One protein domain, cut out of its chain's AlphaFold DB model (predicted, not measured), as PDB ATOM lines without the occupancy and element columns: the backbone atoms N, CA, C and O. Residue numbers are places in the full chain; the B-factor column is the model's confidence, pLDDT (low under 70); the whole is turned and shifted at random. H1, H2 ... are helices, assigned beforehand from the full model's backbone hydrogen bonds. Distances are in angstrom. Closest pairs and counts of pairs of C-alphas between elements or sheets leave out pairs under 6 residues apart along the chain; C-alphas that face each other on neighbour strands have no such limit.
ATOM      1  N   GLU A 207     -10.202  43.388 272.147       81.75
ATOM      2  CA  GLU A 207     -10.638  43.831 270.824       81.75
ATOM      3  C   GLU A 207     -10.480  42.744 269.749       81.75
ATOM      4  O   GLU A 207     -11.327  42.638 268.860       81.75
ATOM      5  N   ASP A 208      -9.420  41.934 269.795       82.50
ATOM      6  CA  ASP A 208      -9.166  40.883 268.799       82.50
ATOM      7  C   ASP A 208     -10.012  39.627 269.038       82.50
ATOM      8  O   ASP A 208     -10.485  39.019 268.073       82.50
ATOM      9  N   ILE A 209     -10.311  39.295 270.301       82.19
ATOM     10  CA  ILE A 209     -11.299  38.261 270.650       82.19
ATOM     11  C   ILE A 209     -12.665  38.621 270.051       82.19
ATOM     12  O   ILE A 209     -13.309  37.774 269.425       82.19
ATOM     13  N   ILE A 210     -13.088  39.882 270.185       85.06
ATOM     14  CA  ILE A 210     -14.336  40.367 269.592       85.06
ATOM     15  C   ILE A 210     -14.279  40.329 268.058       85.06
ATOM     16  O   ILE A 210     -15.151  39.702 267.454       85.06
ATOM     17  N   LYS A 211     -13.237  40.880 267.415       85.06
ATOM     18  CA  LYS A 211     -13.078  40.834 265.944       85.06
ATOM     19  C   LYS A 211     -13.088  39.407 265.388       85.06
ATOM     20  O   LYS A 211     -13.629  39.186 264.305       85.06
ATOM     21  N   TYR A 212     -12.501  38.436 266.096       84.75
ATOM     22  CA  TYR A 212     -12.547  37.021 265.710       84.75
ATOM     23  C   TYR A 212     -13.995  36.531 265.614       84.75
ATOM     24  O   TYR A 212     -14.375  35.933 264.607       84.75
ATOM     25  N   TYR A 213     -14.812  36.808 266.632       83.81
ATOM     26  CA  TYR A 213     -16.205  36.373 266.664       83.81
ATOM     27  C   TYR A 213     -17.101  37.160 265.702       83.81
ATOM     28  O   TYR A 213     -17.934  36.543 265.034       83.81
ATOM     29  N   GLU A 214     -16.878  38.468 265.549       83.81
ATOM     30  CA  GLU A 214     -17.551  39.303 264.547       83.81
ATOM     31  C   GLU A 214     -17.306  38.752 263.130       83.81
ATOM     32  O   GLU A 214     -18.243  38.438 262.392       83.81
ATOM     33  N   LYS A 215     -16.034  38.515 262.779       86.56
ATOM     34  CA  LYS A 215     -15.618  37.964 261.480       86.56
ATOM     35  C   LYS A 215     -16.082  36.524 261.254       86.56
ATOM     36  O   LYS A 215     -16.419  36.173 260.126       86.56
ATOM     37  N   LYS A 216     -16.071  35.674 262.288       82.06
ATOM     38  CA  LYS A 216     -16.440  34.253 262.171       82.06
ATOM     39  C   LYS A 216     -17.937  34.049 261.940       82.06
ATOM     40  O   LYS A 216     -18.309  33.109 261.242       82.06
ATOM     41  N   TYR A 217     -18.774  34.899 262.531       82.19
ATOM     42  CA  TYR A 217     -20.227  34.718 262.546       82.19
ATOM     43  C   TYR A 217     -21.010  35.779 261.760       82.19
ATOM     44  O   TYR A 217     -22.232  35.694 261.691       82.19
ATOM     45  N   GLY A 218     -20.329  36.748 261.135       80.25
ATOM     46  CA  GLY A 218     -20.957  37.770 260.288       80.25
ATOM     47  C   GLY A 218     -21.748  38.830 261.062       80.25
ATOM     48  O   GLY A 218     -22.543  39.554 260.470       80.25
ATOM     49  N   ILE A 219     -21.540  38.917 262.377       82.44
ATOM     50  CA  ILE A 219     -22.193  39.871 263.277       82.44
ATOM     51  C   ILE A 219     -21.225  41.039 263.453       82.44
ATOM     52  O   ILE A 219     -20.151  40.839 264.002       82.44
ATOM     53  N   MET A 220     -21.554  42.243 262.985       79.00
ATOM     54  CA  MET A 220     -20.630  43.397 263.038       79.00
ATOM     55  C   MET A 220     -21.023  44.457 264.080       79.00
ATOM     56  O   MET A 220     -20.432  45.533 264.131       79.00
ATOM     57  N   ASP A 221     -22.039  44.167 264.891       81.50
ATOM     58  CA  ASP A 221     -22.783  45.148 265.682       81.50
ATOM     59  C   ASP A 221     -23.115  44.653 267.105       81.50
ATOM     60  O   ASP A 221     -24.134  45.047 267.676       81.50
ATOM     61  N   PHE A 222     -22.282  43.780 267.694       85.56
ATOM     62  CA  PHE A 222     -22.472  43.338 269.085       85.56
ATOM     63  C   PHE A 222     -22.553  44.539 270.044       85.56
ATOM     64  O   PHE A 222     -21.722  45.453 269.978       85.56
ATOM     65  N   THR A 223     -23.512  44.522 270.970       85.50
ATOM     66  CA  THR A 223     -23.633  45.558 272.008       85.50
ATOM     67  C   THR A 223     -22.485  45.465 273.017       85.50
ATOM     68  O   THR A 223     -21.804  44.446 273.116       85.50
ATOM     69  N   ASN A 224     -22.281  46.510 273.824       81.12
ATOM     70  CA  ASN A 224     -21.262  46.493 274.883       81.12
ATOM     71  C   ASN A 224     -21.492  45.361 275.908       81.12
ATOM     72  O   ASN A 224     -20.529  44.824 276.450       81.12
ATOM     73  N   GLU A 225     -22.751  44.979 276.140       79.12
ATOM     74  CA  GLU A 225     -23.138  43.853 277.000       79.12
ATOM     75  C   GLU A 225     -22.782  42.513 276.338       79.12
ATOM     76  O   GLU A 225     -22.079  41.701 276.935       79.12
ATOM     77  N   GLU A 226     -23.156  42.322 275.066       83.94
ATOM     78  CA  GLU A 226     -22.806  41.118 274.300       83.94
ATOM     79  C   GLU A 226     -21.282  40.947 274.182       83.94
ATOM     80  O   GLU A 226     -20.772  39.836 274.322       83.94
ATOM     81  N   LYS A 227     -20.535  42.045 273.991       85.56
ATOM     82  CA  LYS A 227     -19.064  42.039 273.989       85.56
ATOM     83  C   LYS A 227     -18.499  41.653 275.358       85.56
ATOM     84  O   LYS A 227     -17.565  40.855 275.415       85.56
ATOM     85  N   HIS A 228     -19.076  42.137 276.459       81.62
ATOM     86  CA  HIS A 228     -18.655  41.736 277.802       81.62
ATOM     87  C   HIS A 228     -18.872  40.233 278.049       81.62
ATOM     88  O   HIS A 228     -17.944  39.552 278.488       81.62
ATOM     89  N   ASP A 229     -20.047  39.695 277.708       80.88
ATOM     90  CA  ASP A 229     -20.358  38.265 277.854       80.88
ATOM     91  C   ASP A 229     -19.387  37.373 277.070       80.88
ATOM     92  O   ASP A 229     -18.904  36.362 277.588       80.88
ATOM     93  N   ILE A 230     -19.074  37.751 275.825       84.38
ATOM     94  CA  ILE A 230     -18.135  37.021 274.963       84.38
ATOM     95  C   ILE A 230     -16.741  36.977 275.601       84.38
ATOM     96  O   ILE A 230     -16.123  35.912 275.651       84.38
ATOM     97  N   LEU A 231     -16.268  38.103 276.143       84.88
ATOM     98  CA  LEU A 231     -14.959  38.199 276.793       84.88
ATOM     99  C   LEU A 231     -14.888  37.405 278.101       84.88
ATOM    100  O   LEU A 231     -13.898  36.713 278.335       84.88
ATOM    101  N   GLN A 232     -15.927  37.454 278.940       81.06
ATOM    102  CA  GLN A 232     -15.974  36.662 280.176       81.06
ATOM    103  C   GLN A 232     -16.035  35.159 279.881       81.06
ATOM    104  O   GLN A 232     -15.367  34.364 280.546       81.06
ATOM    105  N   HIS A 233     -16.799  34.764 278.860       84.31
ATOM    106  CA  HIS A 233     -16.908  33.375 278.418       84.31
ATOM    107  C   HIS A 233     -15.574  32.840 277.882       84.31
ATOM    108  O   HIS A 233     -15.131  31.779 278.316       84.31
ATOM    109  N   GLU A 234     -14.894  33.593 277.013       84.12
ATOM    110  CA  GLU A 234     -13.570  33.244 276.476       84.12
ATOM    111  C   GLU A 234     -12.511  33.141 277.592       84.12
ATOM    112  O   GLU A 234     -11.784  32.149 277.680       84.12
ATOM    113  N   LYS A 235     -12.454  34.125 278.502       82.94
ATOM    114  CA  LYS A 235     -11.511  34.127 279.636       82.94
ATOM    115  C   LYS A 235     -11.746  32.932 280.563       82.94
ATOM    116  O   LYS A 235     -10.790  32.263 280.958       82.94
ATOM    117  N   ARG A 236     -13.009  32.591 280.846       78.81
ATOM    118  CA  ARG A 236     -13.366  31.390 281.617       78.81
ATOM    119  C   ARG A 236     -13.009  30.097 280.878       78.81
ATOM    120  O   ARG A 236     -12.484  29.182 281.504       78.81
ATOM    121  N   ALA A 237     -13.237  30.024 279.568       78.75
ATOM    122  CA  ALA A 237     -12.893  28.858 278.759       78.75
ATOM    123  C   ALA A 237     -11.380  28.574 278.758       78.75
ATOM    124  O   ALA A 237     -10.979  27.423 278.928       78.75
ATOM    125  N   ARG A 238     -10.535  29.613 278.663       80.50
ATOM    126  CA  ARG A 238      -9.069  29.488 278.793       80.50
ATOM    127  C   ARG A 238      -8.661  28.960 280.175       80.50
ATOM    128  O   ARG A 238      -7.835  28.055 280.261       80.50
ATOM    129  N   ILE A 239      -9.290  29.460 281.243       77.50
ATOM    130  CA  ILE A 239      -9.049  29.024 282.634       77.50
ATOM    131  C   ILE A 239      -9.461  27.560 282.876       77.50
ATOM    132  O   ILE A 239      -8.798  26.866 283.642       77.50
ATOM    133  N   GLU A 240     -10.531  27.062 282.254       77.38
ATOM    134  CA  GLU A 240     -10.913  25.648 282.390       77.38
ATOM    135  C   GLU A 240     -10.100  24.722 281.467       77.38
ATOM    136  O   GLU A 240      -9.746  23.617 281.882       77.38
ATOM    137  N   LYS A 241      -9.705  25.179 280.268       80.25
ATOM    138  CA  LYS A 241      -8.811  24.435 279.363       80.25
ATOM    139  C   LYS A 241      -7.400  24.256 279.941       80.25
ATOM    140  O   LYS A 241      -6.813  23.191 279.773       80.25
ATOM    141  N   SER A 242      -6.867  25.244 280.668       76.38
ATOM    142  CA  SER A 242      -5.556  25.118 281.330       76.38
ATOM    143  C   SER A 242      -5.575  24.189 282.553       76.38
ATOM    144  O   SER A 242      -4.568  23.548 282.846       76.38
ATOM    145  N   LYS A 243      -6.724  24.044 283.231       80.44
ATOM    146  CA  LYS A 243      -6.937  23.021 284.278       80.44
ATOM    147  C   LYS A 243      -7.160  21.621 283.702       80.44
ATOM    148  O   LYS A 243      -6.773  20.634 284.320       80.44
ATOM    149  N   ASN A 244      -7.840  21.527 282.560       76.50
ATOM    150  CA  ASN A 244      -8.220  20.275 281.920       76.50
ATOM    151  C   ASN A 244      -8.102  20.399 280.387       76.50
ATOM    152  O   ASN A 244      -9.018  20.928 279.753       76.50
ATOM    153  N   PRO A 245      -7.048  19.838 279.766       77.12
ATOM    154  CA  PRO A 245      -6.862  19.880 278.312       77.12
ATOM    155  C   PRO A 245      -8.005  19.263 277.487       77.12
ATOM    156  O   PRO A 245      -8.125  19.562 276.304       77.12
ATOM    157  N   ASN A 246      -8.859  18.428 278.097       74.00
ATOM    158  CA  ASN A 246     -10.043  17.837 277.463       74.00
ATOM    159  C   ASN A 246     -11.333  18.665 277.678       74.00
ATOM    160  O   ASN A 246     -12.434  18.171 277.416       74.00
ATOM    161  N   TYR A 247     -11.236  19.895 278.195       68.75
ATOM    162  CA  TYR A 247     -12.389  20.775 278.395       68.75
ATOM    163  C   TYR A 247     -12.991  21.221 277.053       68.75
ATOM    164  O   TYR A 247     -12.339  21.893 276.254       68.75
ATOM    165  N   LYS A 248     -14.262  20.875 276.816       71.62
ATOM    166  CA  LYS A 248     -14.998  21.280 275.611       71.62
ATOM    167  C   LYS A 248     -15.622  22.662 275.799       71.62
ATOM    168  O   LYS A 248     -16.610  22.808 276.519       71.62
ATOM    169  N   THR A 249     -15.074  23.658 275.110       71.69
ATOM    170  CA  THR A 249     -15.629  25.016 275.059       71.69
ATOM    171  C   THR A 249     -16.881  25.059 274.182       71.69
ATOM    172  O   THR A 249     -16.814  24.827 272.976       71.69
ATOM    173  N   TYR A 250     -18.025  25.392 274.781       75.81
ATOM    174  CA  TYR A 250     -19.260  25.709 274.056       75.81
ATOM    175  C   TYR A 250     -19.232  27.152 273.529       75.81
ATOM    176  O   TYR A 250     -18.443  27.971 273.998       75.81
ATOM    177  N   LEU A 251     -20.097  27.491 272.572       75.12
ATOM    178  CA  LEU A 251     -20.217  28.864 272.068       75.12
ATOM    179  C   LEU A 251     -20.909  29.780 273.100       75.12
ATOM    180  O   LEU A 251     -21.827  29.346 273.795       75.12
ATOM    181  N   CYS A 252     -20.485  31.046 273.196       80.62
ATOM    182  CA  CYS A 252     -21.102  32.028 274.092       80.62
ATOM    183  C   CYS A 252     -22.586  32.256 273.731       80.62
ATOM    184  O   CYS A 252     -22.931  32.428 272.557       80.62
ATOM    185  N   TYR A 253     -23.454  32.304 274.748       73.56
ATOM    186  CA  TYR A 253     -24.906  32.468 274.602       73.56
ATOM    187  C   TYR A 253     -25.291  33.681 273.742       73.56
ATOM    188  O   TYR A 253     -26.139  33.568 272.856       73.56
ATOM    189  N   SER A 254     -24.617  34.814 273.934       77.31
ATOM    190  CA  SER A 254     -24.898  36.065 273.222       77.31
ATOM    191  C   SER A 254     -24.581  35.970 271.716       77.31
ATOM    192  O   SER A 254     -25.276  36.572 270.899       77.31
ATOM    193  N   ILE A 255     -23.647  35.097 271.311       79.06
ATOM    194  CA  ILE A 255     -23.401  34.764 269.895       79.06
ATOM    195  C   ILE A 255     -24.491  33.824 269.356       79.06
ATOM    196  O   ILE A 255     -25.018  34.062 268.271       79.06
ATOM    197  N   ILE A 256     -24.872  32.783 270.112       76.06
ATOM    198  CA  ILE A 256     -25.949  31.847 269.725       76.06
ATOM    199  C   ILE A 256     -27.264  32.609 269.493       76.06
ATOM    200  O   ILE A 256     -27.940  32.399 268.484       76.06
ATOM    201  N   LYS A 257     -27.595  33.542 270.393       76.69
ATOM    202  CA  LYS A 257     -28.758  34.430 270.300       76.69
ATOM    203  C   LYS A 257     -28.753  35.226 268.991       76.69
ATOM    204  O   LYS A 257     -29.738  35.183 268.257       76.69
ATOM    205  N   ARG A 258     -27.635  35.887 268.662       78.25
ATOM    206  CA  ARG A 258     -27.477  36.657 267.416       78.25
ATOM    207  C   ARG A 258     -27.583  35.790 266.161       78.25
ATOM    208  O   ARG A 258     -28.329  36.145 265.250       78.25
ATOM    209  N   LEU A 259     -26.922  34.632 266.131       78.12
ATOM    210  CA  LEU A 259     -27.017  33.679 265.018       78.12
ATOM    211  C   LEU A 259     -28.469  33.256 264.749       78.12
ATOM    212  O   LEU A 259     -28.918  33.288 263.604       78.12
ATOM    213  N   ASN A 260     -29.230  32.946 265.801       71.44
ATOM    214  CA  ASN A 260     -30.639  32.571 265.682       71.44
ATOM    215  C   ASN A 260     -31.543  33.727 265.212       71.44
ATOM    216  O   ASN A 260     -32.565  33.466 264.581       71.44
TER     217      ASN A 260
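What this domain is: This is residues 207 to 260 of the 564 residues of the protein "Transcriptional regulatory protein" of Wickerhamomyces ciferrii (strain ATCC 14091 / BCRC 22168 / CBS 111 / JCM 3599 / NBRC 0793 / NRRL Y-1031 F-60-10) (UniProt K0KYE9). One long helix, H2, makes the longest axis of this small model, and two shorter helices gather round its first part: H1 packs on it roughly at right angles, and H3 packs on it at a steep slant. The rest of H2 reaches away from these two, and residues 244 to 252 fold back from its far end to H3. The printed part has 54 residues with three named helices, in the order H1, H2, H3, and no named strand; its class is all helix. It is compact, with a radius of gyration of the C-alphas of 11.5 A, and spans 33 by 22 by 17 A, only just elongated.

How they stand to each other: The longest helix is H2, residues 224 to 243. H1, residues 207 to 217, touches residues 227 to 231 of H2 alone; the closest C-alphas, those of Ile 210 and Lys 227, are 6.7 A apart. Their lines are about perpendicular, at 82 degrees. H3, residues 253 to 260, touches residues 226 to 230 of H2 alone, with the C-alphas of Glu 226 and Ser 254 closest at 5.6 A. These two run opposite ways at a steep tilt of 61 degrees. H1 and H3 are close but not clearly touching: their closest C-alphas, those of Tyr 217 and Leu 259, are 7.3 A apart. They run the same way at a shallow tilt of 30 degrees. Each O i to N i+4 pair is within hydrogen-bond range in H1 and H3, and 15 of 16 are in H2.

Where its parts are: H2 measures 29.1 A from C-alpha 224 at (-21.262, 46.493, 274.883) to C-alpha 243 at (-6.937, 23.021, 284.278). H1 measures 15.6 A and begins at C-alpha 207, (-10.638, 43.831, 270.824). H3 measures 10.6 A and ends at C-alpha 260, (-30.639, 32.571, 265.682).

The domain as a whole: The two C-alphas farthest apart, those of Asp 221 and Asn 244, are 33.1 A apart. The printed part has no cut, and both links are short. The mean pLDDT of the printed part is 80.0, and residue 247 alone is under 70.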